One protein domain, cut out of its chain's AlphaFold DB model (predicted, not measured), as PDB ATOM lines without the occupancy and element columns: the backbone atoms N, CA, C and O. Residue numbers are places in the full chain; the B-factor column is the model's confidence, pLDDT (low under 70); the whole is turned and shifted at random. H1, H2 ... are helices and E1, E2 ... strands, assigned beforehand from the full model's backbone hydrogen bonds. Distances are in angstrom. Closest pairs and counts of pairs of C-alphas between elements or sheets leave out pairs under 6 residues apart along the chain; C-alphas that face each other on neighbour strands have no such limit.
ATOM      1  N   HIS A   2      29.631  57.191 -24.400       52.78
ATOM      2  CA  HIS A   2      28.503  56.448 -23.836       52.78
ATOM      3  C   HIS A   2      27.261  57.339 -23.914       52.78
ATOM      4  O   HIS A   2      27.231  58.424 -23.352       52.78
ATOM      5  N   ASN A   3      26.256  56.887 -24.646       69.25
ATOM      6  CA  ASN A   3      25.005  57.580 -24.957       69.25
ATOM      7  C   ASN A   3      23.973  57.560 -23.808       69.25
ATOM      8  O   ASN A   3      22.835  57.964 -24.009       69.25
ATOM      9  N   GLY A   4      24.348  57.096 -22.608       79.31
ATOM     10  CA  GLY A   4      23.462  57.035 -21.434       79.31
ATOM     11  C   GLY A   4      22.325  56.007 -21.534       79.31
ATOM     12  O   GLY A   4      21.546  55.872 -20.596       79.31
ATOM     13  N   SER A   5      22.228  55.274 -22.645       86.44
ATOM     14  CA  SER A   5      21.190  54.272 -22.879       86.44
ATOM     15  C   SER A   5      21.343  53.062 -21.959       86.44
ATOM     16  O   SER A   5      22.447  52.564 -21.740       86.44
ATOM     17  N   LEU A   6      20.213  52.552 -21.466       89.75
ATOM     18  CA  LEU A   6      20.180  51.412 -20.556       89.75
ATOM     19  C   LEU A   6      20.039  50.096 -21.334       89.75
ATOM     20  O   LEU A   6      19.126  49.936 -22.145       89.75
ATOM     21  N   LEU A   7      20.940  49.149 -21.076       88.62
ATOM     22  CA  LEU A   7      20.938  47.803 -21.654       88.62
ATOM     23  C   LEU A   7      20.713  46.777 -20.542       88.62
ATOM     24  O   LEU A   7      21.408  46.798 -19.527       88.62
ATOM     25  N   LEU A   8      19.767  45.861 -20.743       89.56
ATOM     26  CA  LEU A   8      19.559  44.736 -19.832       89.56
ATOM     27  C   LEU A   8      20.422  43.547 -20.256       89.56
ATOM     28  O   LEU A   8      20.352  43.113 -21.404       89.56
ATOM     29  N   ILE A   9      21.209  43.000 -19.327       88.12
ATOM     30  CA  ILE A   9      22.101  41.865 -19.591       88.12
ATOM     31  C   ILE A   9      21.720  40.692 -18.687       88.12
ATOM     32  O   ILE A   9      21.792  40.788 -17.462       88.12
ATOM     33  N   ASN A  10      21.356  39.563 -19.291       87.06
ATOM     34  CA  ASN A  10      21.219  38.295 -18.589       87.06
ATOM     35  C   ASN A  10      22.598  37.703 -18.312       87.06
ATOM     36  O   ASN A  10      23.297  37.332 -19.252       87.06
ATOM     37  N   ARG A  11      22.978  37.562 -17.044       86.12
ATOM     38  CA  ARG A  11      24.243  36.909 -16.666       86.12
ATOM     39  C   ARG A  11      24.097  35.408 -16.391       86.12
ATOM     40  O   ARG A  11      25.094  34.755 -16.111       86.12
ATOM     41  N   GLY A  12      22.878  34.875 -16.459       83.88
ATOM     42  CA  GLY A  12      22.552  33.503 -16.082       83.88
ATOM     43  C   GLY A  12      21.714  33.423 -14.807       83.88
ATOM     44  O   GLY A  12      21.286  34.433 -14.248       83.88
ATOM     45  N   TRP A  13      21.466  32.198 -14.351       81.38
ATOM     46  CA  TRP A  13      20.726  31.918 -13.115       81.38
ATOM     47  C   TRP A  13      21.643  31.688 -11.911       81.38
ATOM     48  O   TRP A  13      22.750  31.157 -12.020       81.38
ATOM     49  N   LEU A  14      21.129  32.074 -10.743       81.38
ATOM     50  CA  LEU A  14      21.725  31.836  -9.438       81.38
ATOM     51  C   LEU A  14      20.784  30.936  -8.635       81.38
ATOM     52  O   LEU A  14      19.606  31.254  -8.474       81.38
ATOM     53  N   ALA A  15      21.300  29.821  -8.120       80.94
ATOM     54  CA  ALA A  15      20.511  28.922  -7.287       80.94
ATOM     55  C   ALA A  15      20.061  29.611  -5.986       80.94
ATOM     56  O   ALA A  15      20.787  30.426  -5.407       80.94
ATOM     57  N   ALA A  16      18.868  29.259  -5.500       82.56
ATOM     58  CA  ALA A  16      18.335  29.801  -4.255       82.56
ATOM     59  C   ALA A  16      19.312  29.581  -3.083       82.56
ATOM     60  O   ALA A  16      19.901  28.511  -2.938       82.56
ATOM     61  N   GLY A  17      19.495  30.611  -2.252       84.38
ATOM     62  CA  GLY A  17      20.405  30.571  -1.102       84.38
ATOM     63  C   GLY A  17      21.887  30.785  -1.435       84.38
ATOM     64  O   GLY A  17      22.709  30.808  -0.521       84.38
ATOM     65  N   LYS A  18      22.257  30.969  -2.708       83.62
ATOM     66  CA  LYS A  18      23.611  31.398  -3.082       83.62
ATOM     67  C   LYS A  18      23.740  32.921  -2.998       83.62
ATOM     68  O   LYS A  18      22.787  33.652  -3.262       83.62
ATOM     69  N   ALA A  19      24.929  33.388  -2.624       84.00
ATOM     70  CA  ALA A  19      25.253  34.810  -2.621       84.00
ATOM     71  C   ALA A  19      25.261  35.364  -4.053       84.00
ATOM     72  O   ALA A  19      25.630  34.660  -4.995       84.00
ATOM     73  N   LEU A  20      24.869  36.631  -4.202       81.12
ATOM     74  CA  LEU A  20      24.977  37.329  -5.479       81.12
ATOM     75  C   LEU A  20      26.455  37.401  -5.892       81.12
ATOM     76  O   LEU A  20      27.283  37.802  -5.068       81.12
ATOM     77  N   PRO A  21      26.805  37.034  -7.137       78.44
ATOM     78  CA  PRO A  21      28.165  37.214  -7.613       78.44
ATOM     79  C   PRO A  21      28.494  38.710  -7.678       78.44
ATOM     80  O   PRO A  21      27.594  39.532  -7.905       78.44
ATOM     81  N   PRO A  22      29.775  39.080  -7.519       81.81
ATOM     82  CA  PRO A  22      30.191  40.461  -7.673       81.81
ATOM     83  C   PRO A  22      29.840  40.990  -9.069       81.81
ATOM     84  O   PRO A  22      29.604  40.244 -10.036       81.81
ATOM     85  N   LEU A  23      29.791  42.316  -9.168       79.31
ATOM     86  CA  LEU A  23      29.733  42.975 -10.463       79.31
ATOM     87  C   LEU A  23      30.987  42.599 -11.265       79.31
ATOM     88  O   LEU A  23      32.075  42.520 -10.690       79.31
ATOM     89  N   PRO A  24      30.842  42.334 -12.572       75.88
ATOM     90  CA  PRO A  24      31.970  41.938 -13.393       75.88
ATOM     91  C   PRO A  24      32.963  43.104 -13.484       75.88
ATOM     92  O   PRO A  24      32.575  44.245 -13.736       75.88
ATOM     93  N   ALA A  25      34.248  42.817 -13.262       78.81
ATOM     94  CA  ALA A  25      35.312  43.823 -13.323       78.81
ATOM     95  C   ALA A  25      35.560  44.331 -14.756       78.81
ATOM     96  O   ALA A  25      36.070  45.433 -14.951       78.81
ATOM     97  N   VAL A  26      35.188  43.527 -15.755       81.25
ATOM     98  CA  VAL A  26      35.279  43.840 -17.182       81.25
ATOM     99  C   VAL A  26      33.887  43.707 -17.789       81.25
ATOM    100  O   VAL A  26      33.108  42.849 -17.379       81.25
ATOM    101  N   GLN A  27      33.558  44.554 -18.764       81.56
ATOM    102  CA  GLN A  27      32.282  44.444 -19.469       81.56
ATOM    103  C   GLN A  27      32.177  43.059 -20.128       81.56
ATOM    104  O   GLN A  27      33.098  42.667 -20.849       81.56
ATOM    105  N   PRO A  28      31.096  42.301 -19.876       80.44
ATOM    106  CA  PRO A  28      30.961  40.970 -20.438       80.44
ATOM    107  C   PRO A  28      30.824  41.054 -21.957       80.44
ATOM    108  O   PRO A  28      30.173  41.958 -22.484       80.44
ATOM    109  N   THR A  29      31.382  40.072 -22.663       85.94
ATOM    110  CA  THR A  29      30.987  39.820 -24.050       85.94
ATOM    111  C   THR A  29      29.516  39.437 -24.045       85.94
ATOM    112  O   THR A  29      29.115  38.557 -23.278       85.94
ATOM    113  N   VAL A  30      28.712  40.107 -24.867       87.44
ATOM    114  CA  VAL A  30      27.268  39.894 -24.909       87.44
ATOM    115  C   VAL A  30      26.782  39.522 -26.300       87.44
ATOM    116  O   VAL A  30      27.343  39.959 -27.303       87.44
ATOM    117  N   GLU A  31      25.697  38.759 -26.346       87.56
ATOM    118  CA  GLU A  31      24.944  38.453 -27.558       87.56
ATOM    119  C   GLU A  31      23.539  39.052 -27.459       87.56
ATOM    120  O   GLU A  31      22.841  38.882 -26.456       87.56
ATOM    121  N   MET A  32      23.128  39.787 -28.492       88.94
ATOM    122  CA  MET A  32      21.845  40.489 -28.505       88.94
ATOM    123  C   MET A  32      20.679  39.512 -28.628       88.94
ATOM    124  O   MET A  32      20.690  38.612 -29.462       88.94
ATOM    125  N   ALA A  33      19.635  39.741 -27.838       84.62
ATOM    126  CA  ALA A  33      18.412  38.957 -27.882       84.62
ATOM    127  C   ALA A  33      17.269  39.771 -28.490       84.62
ATOM    128  O   ALA A  33      17.032  40.917 -28.097       84.62
ATOM    129  N   ALA A  34      16.512  39.158 -29.398       81.56
ATOM    130  CA  ALA A  34      15.284  39.749 -29.916       81.56
ATOM    131  C   ALA A  34      14.151  39.692 -28.877       81.56
ATOM    132  O   ALA A  34      14.109  38.797 -28.035       81.56
ATOM    133  N   TRP A  35      13.212  40.633 -28.964       75.50
ATOM    134  CA  TRP A  35      11.949  40.626 -28.218       75.50
ATOM    135  C   TRP A  35      10.787  40.188 -29.126       75.50
ATOM    136  O   TRP A  35      10.853  40.467 -30.324       75.50
ATOM    137  N   PRO A  36       9.697  39.598 -28.588       71.38
ATOM    138  CA  PRO A  36       9.493  39.133 -27.209       71.38
ATOM    139  C   PRO A  36      10.153  37.768 -26.943       71.38
ATOM    140  O   PRO A  36      10.291  36.945 -27.841       71.38
ATOM    141  N   ARG A  37      10.558  37.515 -25.692       75.12
ATOM    142  CA  ARG A  37      11.345  36.317 -25.307       75.12
ATOM    143  C   ARG A  37      10.548  35.260 -24.547       75.12
ATOM    144  O   ARG A  37      11.078  34.211 -24.204       75.12
ATOM    145  N   PHE A  38       9.295  35.557 -24.234       78.50
ATOM    146  CA  PHE A  38       8.432  34.726 -23.410       78.50
ATOM    147  C   PHE A  38       6.974  35.002 -23.764       78.50
ATOM    148  O   PHE A  38       6.642  36.035 -24.349       78.50
ATOM    149  N   ILE A  39       6.109  34.074 -23.372       79.94
ATOM    150  CA  ILE A  39       4.656  34.208 -23.437       79.94
ATOM    151  C   ILE A  39       4.152  34.211 -21.997       79.94
ATOM    152  O   ILE A  39       4.621  33.429 -21.170       79.94
ATOM    153  N   THR A  40       3.210  35.096 -21.691       79.38
ATOM    154  CA  THR A  40       2.580  35.180 -20.374       79.38
ATOM    155  C   THR A  40       1.211  34.520 -20.425       79.38
ATOM    156  O   THR A  40       0.424  34.756 -21.336       79.38
ATOM    157  N   LEU A  41       0.929  33.656 -19.450       83.31
ATOM    158  CA  LEU A  41      -0.373  32.988 -19.325       83.31
ATOM    159  C   LEU A  41      -1.337  33.755 -18.401       83.31
ATOM    160  O   LEU A  41      -2.503  33.394 -18.284       83.31
ATOM    161  N   GLY A  42      -0.854  34.811 -17.745       85.75
ATOM    162  CA  GLY A  42      -1.605  35.665 -16.830       85.75
ATOM    163  C   GLY A  42      -0.722  36.780 -16.253       85.75
ATOM    164  O   GLY A  42       0.454  36.873 -16.619       85.75
ATOM    165  N   PRO A  43      -1.261  37.640 -15.369       83.00
ATOM    166  CA  PRO A  43      -0.480  38.660 -14.674       83.00
ATOM    167  C   PRO A  43       0.573  38.028 -13.756       83.00
ATOM    168  O   PRO A  43       0.238  37.202 -12.912       83.00
ATOM    169  N   THR A  44       1.833  38.440 -13.885       84.06
ATOM    170  CA  THR A  44       2.937  37.943 -13.044       84.06
ATOM    171  C   THR A  44       3.713  39.133 -12.462       84.06
ATOM    172  O   THR A  44       4.697  39.591 -13.056       84.06
ATOM    173  N   PRO A  45       3.238  39.722 -11.352       83.19
ATOM    174  CA  PRO A  45       3.933  40.835 -10.721       83.19
ATOM    175  C   PRO A  45       5.312  40.388 -10.201       83.19
ATOM    176  O   PRO A  45       5.475  39.227  -9.823       83.19
ATOM    177  N   PRO A  46       6.314  41.281 -10.179       85.00
ATOM    178  CA  PRO A  46       7.610  40.966  -9.591       85.00
ATOM    179  C   PRO A  46       7.509  40.775  -8.073       85.00
ATOM    180  O   PRO A  46       6.789  41.500  -7.385       85.00
ATOM    181  N   GLU A  47       8.296  39.842  -7.546       85.94
ATOM    182  CA  GLU A  47       8.475  39.621  -6.111       85.94
ATOM    183  C   GLU A  47       9.800  40.249  -5.669       85.94
ATOM    184  O   GLU A  47      10.877  39.688  -5.885       85.94
ATOM    185  N   ALA A  48       9.739  41.437  -5.063       85.94
ATOM    186  CA  ALA A  48      10.918  42.248  -4.752       85.94
ATOM    187  C   ALA A  48      11.788  42.487  -6.002       85.94
ATOM    188  O   ALA A  48      11.380  43.232  -6.885       85.94
ATOM    189  N   ASN A  49      12.971  41.878  -6.094       83.94
ATOM    190  CA  ASN A  49      13.876  41.960  -7.246       83.94
ATOM    191  C   ASN A  49      13.813  40.725  -8.165       83.94
ATOM    192  O   ASN A  49      14.668  40.563  -9.037       83.94
ATOM    193  N   ARG A  50      12.837  39.833  -7.960       83.06
ATOM    194  CA  ARG A  50      12.659  38.604  -8.736       83.06
ATOM    195  C   ARG A  50      11.538  38.786  -9.746       83.06
ATOM    196  O   ARG A  50      10.397  39.069  -9.395       83.06
ATOM    197  N   PHE A  51      11.879  38.579 -11.009       86.31
ATOM    198  CA  PHE A  51      10.956  38.663 -12.129       86.31
ATOM    199  C   PHE A  51      10.812  37.276 -12.738       86.31
ATOM    200  O   PHE A  51      11.818  36.651 -13.070       86.31
ATOM    201  N   GLN A  52       9.578  36.807 -12.926       83.25
ATOM    202  CA  GLN A  52       9.337  35.575 -13.682       83.25
ATOM    203  C   GLN A  52       9.741  35.744 -15.151       83.25
ATOM    204  O   GLN A  52      10.296  34.840 -15.769       83.25
ATOM    205  N   HIS A  53       9.485  36.928 -15.695       83.69
ATOM    206  CA  HIS A  53       9.971  37.355 -16.989       83.69
ATOM    207  C   HIS A  53      10.359  38.829 -16.916       83.69
ATOM    208  O   HIS A  53       9.700  39.632 -16.255       83.69
ATOM    209  N   VAL A  54      11.444  39.192 -17.590       82.31
ATOM    210  CA  VAL A  54      11.892  40.583 -17.647       82.31
ATOM    211  C   VAL A  54      11.295  41.207 -18.899       82.31
ATOM    212  O   VAL A  54      11.687  40.814 -19.991       82.31
ATOM    213  N   ASP A  55      10.372  42.151 -18.728       85.62
ATOM    214  CA  ASP A  55       9.816  43.059 -19.746       85.62
ATOM    215  C   ASP A  55      10.443  44.461 -19.570       85.62
ATOM    216  O   ASP A  55      10.611  44.876 -18.417       85.62
ATOM    217  N   PRO A  56      10.807  45.217 -20.632       87.88
ATOM    218  CA  PRO A  56      11.494  46.496 -20.467       87.88
ATOM    219  C   PRO A  56      10.644  47.509 -19.701       87.88
ATOM    220  O   PRO A  56      11.173  48.237 -18.862       87.88
ATOM    221  N   ALA A  57       9.327  47.533 -19.941       88.56
ATOM    222  CA  ALA A  57       8.421  48.464 -19.279       88.56
ATOM    223  C   ALA A  57       8.157  48.067 -17.818       88.56
ATOM    224  O   ALA A  57       8.108  48.926 -16.936       88.56
ATOM    225  N   ALA A  58       8.013  46.772 -17.528       87.06
ATOM    226  CA  ALA A  58       7.935  46.268 -16.159       87.06
ATOM    227  C   ALA A  58       9.205  46.593 -15.357       87.06
ATOM    228  O   ALA A  58       9.104  47.092 -14.237       87.06
ATOM    229  N   PHE A  59      10.386  46.382 -15.947       89.50
ATOM    230  CA  PHE A  59      11.660  46.721 -15.316       89.50
ATOM    231  C   PHE A  59      11.794  48.227 -15.068       89.50
ATOM    232  O   PHE A  59      12.105  48.623 -13.949       89.50
ATOM    233  N   ALA A  60      11.525  49.064 -16.074       91.69
ATOM    234  CA  ALA A  60      11.640  50.519 -15.957       91.69
ATOM    235  C   ALA A  60      10.764  51.079 -14.826       91.69
ATOM    236  O   ALA A  60      11.224  51.901 -14.035       91.69
ATOM    237  N   ARG A  61       9.527  50.573 -14.700       90.62
ATOM    238  CA  ARG A  61       8.615  50.938 -13.603       90.62
ATOM    239  C   ARG A  61       9.143  50.505 -12.240       90.62
ATOM    240  O   ARG A  61       9.088  51.288 -11.300       90.62
ATOM    241  N   TRP A  62       9.648  49.279 -12.132       91.19
ATOM    242  CA  TRP A  62      10.192  48.761 -10.876       91.19
ATOM    243  C   TRP A  62      11.462  49.502 -10.433       91.19
ATOM    244  O   TRP A  62      11.585  49.867  -9.268       91.19
ATOM    245  N   ALA A  63      12.388  49.750 -11.361       90.06
ATOM    246  CA  ALA A  63      13.669  50.398 -11.086       90.06
ATOM    247  C   ALA A  63      13.574  51.931 -10.987       90.06
ATOM    248  O   ALA A  63      14.581  52.573 -10.692       90.06
ATOM    249  N   ASN A  64      12.406  52.519 -11.275       91.50
ATOM    250  CA  ASN A  64      12.229  53.958 -11.486       91.50
ATOM    251  C   ASN A  64      13.292  54.538 -12.446       91.50
ATOM    252  O   ASN A  64      13.961  55.528 -12.150       91.50
ATOM    253  N   ALA A  65      13.484  53.862 -13.582       90.44
ATOM    254  CA  ALA A  65      14.544  54.137 -14.548       90.44
ATOM    255  C   ALA A  65      13.986  54.367 -15.961       90.44
ATOM    256  O   ALA A  65      12.828  54.072 -16.256       90.44
ATOM    257  N   SER A  66      14.831  54.873 -16.863       92.25
ATOM    258  CA  SER A  66      14.512  54.974 -18.290       92.25
ATOM    259  C   SER A  66      14.275  53.598 -18.920       92.25
ATOM    260  O   SER A  66      14.880  52.605 -18.506       92.25
ATOM    261  N   LEU A  67      13.455  53.550 -19.974       92.50
ATOM    262  CA  LEU A  67      13.173  52.321 -20.712       92.50
ATOM    263  C   LEU A  67      14.471  51.719 -21.295       92.50
ATOM    264  O   LEU A  67      15.183  52.420 -22.021       92.50
ATOM    265  N   PRO A  68      14.788  50.442 -21.012       91.19
ATOM    266  CA  PRO A  68      15.911  49.768 -21.646       91.19
ATOM    267  C   PRO A  68      15.757  49.733 -23.167       91.19
ATOM    268  O   PRO A  68      14.691  49.382 -23.673       91.19
ATOM    269  N   VAL A  69      16.832  50.033 -23.895       90.88
ATOM    270  CA  VAL A  69      16.811  50.050 -25.368       90.88
ATOM    271  C   VAL A  69      16.947  48.656 -25.972       90.88
ATOM    272  O   VAL A  69      16.538  48.438 -27.108       90.88
ATOM    273  N   ALA A  70      17.530  47.711 -25.232       89.62
ATOM    274  CA  ALA A  70      17.720  46.349 -25.704       89.62
ATOM    275  C   ALA A  70      17.961  45.351 -24.563       89.62
ATOM    276  O   ALA A  70      18.047  45.712 -23.384       89.62
ATOM    277  N   TYR A  71      18.070  44.079 -24.945       89.12
ATOM    278  CA  TYR A  71      18.415  42.971 -24.066       89.12
ATOM    279  C   TYR A  71      19.532  42.133 -24.680       89.12
ATOM    280  O   TYR A  71      19.540  41.910 -25.892       89.12
ATOM    281  N   ALA A  72      20.440  41.636 -23.849       88.81
ATOM    282  CA  ALA A  72      21.520  40.760 -24.271       88.81
ATOM    283  C   ALA A  72      21.782  39.641 -23.251       88.81
ATOM    284  O   ALA A  72      21.411  39.752 -22.082       88.81
ATOM    285  N   TYR A  73      22.427  38.563 -23.682       87.12
ATOM    286  CA  TYR A  73      22.950  37.506 -22.816       87.12
ATOM    287  C   TYR A  73      24.458  37.672 -22.667       87.12
ATOM    288  O   TYR A  73      25.136  37.959 -23.648       87.12
ATOM    289  N   ALA A  74      24.996  37.492 -21.464       86.94
ATOM    290  CA  ALA A  74      26.434  37.406 -21.260       86.94
ATOM    291  C   ALA A  74      26.942  36.043 -21.750       86.94
ATOM    292  O   ALA A  74      26.378  35.009 -21.399       86.94
ATOM    293  N   LEU A  75      28.011  36.054 -22.545       80.56
ATOM    294  CA  LEU A  75      28.641  34.851 -23.098       80.56
ATOM    295  C   LEU A  75      29.703  34.257 -22.165       80.56
ATOM    296  O   LEU A  75      29.988  33.066 -22.229       80.56
ATOM    297  N   ASN A  76      30.260  35.078 -21.274       70.44
ATOM    298  CA  ASN A  76      31.238  34.656 -20.280       70.44
ATOM    299  C   ASN A  76      30.593  34.717 -18.903       70.44
ATOM    300  O   ASN A  76      30.050  35.753 -18.511       70.44
ATOM    301  N   ALA A  77      30.635  33.599 -18.189       59.88
ATOM    302  CA  ALA A  77      29.890  33.448 -16.958       59.88
ATOM    303  C   ALA A  77      30.835  33.408 -15.755       59.88
ATOM    304  O   ALA A  77      31.608  32.468 -15.573       59.88
ATOM    305  N   ASP A  78      30.740  34.442 -14.919       68.12
ATOM    306  CA  ASP A  78      31.432  34.574 -13.634       68.12
ATOM    307  C   ASP A  78      30.858  33.583 -12.599       68.12
ATOM    308  O   ASP A  78      30.245  33.975 -11.605       68.12
ATOM    309  N   GLY A  79      30.958  32.280 -12.869       65.75
ATOM    310  CA  GLY A  79      30.392  31.220 -12.024       65.75
ATOM    311  C   GLY A  79      28.861  31.115 -12.053       65.75
ATOM    312  O   GLY A  79      28.287  30.348 -11.280       65.75
ATOM    313  N   LEU A  80      28.193  31.864 -12.933       73.88
ATOM    314  CA  LEU A  80      26.774  31.696 -13.238       73.88
ATOM    315  C   LEU A  80      26.608  30.698 -14.382       73.88
ATOM    316  O   LEU A  80      27.497  30.516 -15.204       73.88
ATOM    317  N   ILE A  81      25.466  30.030 -14.443       68.06
ATOM    318  CA  ILE A  81      25.170  29.131 -15.559       68.06
ATOM    319  C   ILE A  81      24.274  29.895 -16.538       68.06
ATOM    320  O   ILE A  81      23.254  30.474 -16.159       68.06
ATOM    321  N   VAL A  82      24.664  29.914 -17.804       68.94
ATOM    322  CA  VAL A  82      23.903  30.564 -18.871       68.94
ATOM    323  C   VAL A  82      23.082  29.487 -19.569       68.94
ATOM    324  O   VAL A  82      23.591  28.771 -20.422       68.94
ATOM    325  N   ASP A  83      21.815  29.350 -19.178       68.00
ATOM    326  CA  ASP A  83      20.866  28.472 -19.870       68.00
ATOM    327  C   ASP A  83      20.128  29.277 -20.944       68.00
ATOM    328  O   ASP A  83      18.959  29.644 -20.810       68.00
ATOM    329  N   VAL A  84      20.870  29.678 -21.978       65.81
ATOM    330  CA  VAL A  84      20.257  30.245 -23.179       65.81
ATOM    331  C   VAL A  84      19.929  29.066 -24.074       65.81
ATOM    332  O   VAL A  84      20.863  28.400 -24.535       65.81
ATOM    333  N   PRO A  85      18.639  28.798 -24.353       56.47
ATOM    334  CA  PRO A  85      18.290  27.832 -25.366       56.47
ATOM    335  C   PRO A  85      18.818  28.389 -26.684       56.47
ATOM    336  O   PRO A  85      18.192  29.235 -27.321       56.47
ATOM    337  N   HIS A  86      19.990  27.920 -27.103       55.47
ATOM    338  CA  HIS A  86      20.309  27.948 -28.515       55.47
ATOM    339  C   HIS A  86      19.131  27.286 -29.230       55.47
ATOM    340  O   HIS A  86      18.523  26.353 -28.690       55.47
ATOM    341  N   ALA A  87      18.803  27.743 -30.435       54.94
ATOM    342  CA  ALA A  87      17.807  27.107 -31.290       54.94
ATOM    343  C   ALA A  87      18.282  25.722 -31.776       54.94
ATOM    344  O   ALA A  87      18.163  25.370 -32.942       54.94
TER     345      ALA A  87
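This is residues 2 to 87 of the 120 residues of an uncharacterized protein of Jeongeupia sp. HS-3 (UniProt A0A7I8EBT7). Little regular structure: a small sheet of three short strands, with one short helix, H1, at its margin and long loops making most of the rest. The 86 printed residues, 21 of them in named elements, hold E1, E2, H1 and E3 in chain order, class mixed. The sheet's order is E1, E3, E2, mixed. The whole is compact, radius of gyration of the C-alphas 13.6 A, spans 36 by 33 by 30 A.

E1, residues 7 to 10, is parallel to E3, residues 70 to 74, at 35 degrees; N 10 and O 72 are 2.8 A apart, within hydrogen-bond range. E2, residues 30 to 33, is antiparallel to E3 at 134 degrees, with N 73 and O 31 at 2.8 A. H1, residues 56 to 63, is only just on the sheet, with 5 pairs of C-alphas within 10 A, and only grazes it with residues 56 to 59. In H1 every O i to N i+4 pair is within hydrogen-bond range.

E1 spans 10.0 A from C-alpha 7 at (20.938, 47.803, -21.654), E2 9.4 A, H1 10.4 A, and E3 13.3 A to C-alpha 74 at (26.434, 37.406, -21.260).

The C-alphas farthest apart, of Ala 25 and Gly 42, are 38.0 A apart. The printed part has no cut. The links E1 to E2 and E2 to H1 are long, 19 and 22 residues. The model's pLDDT is under 70 at residues 2 to 3, 77 to 79 and 81 to 87.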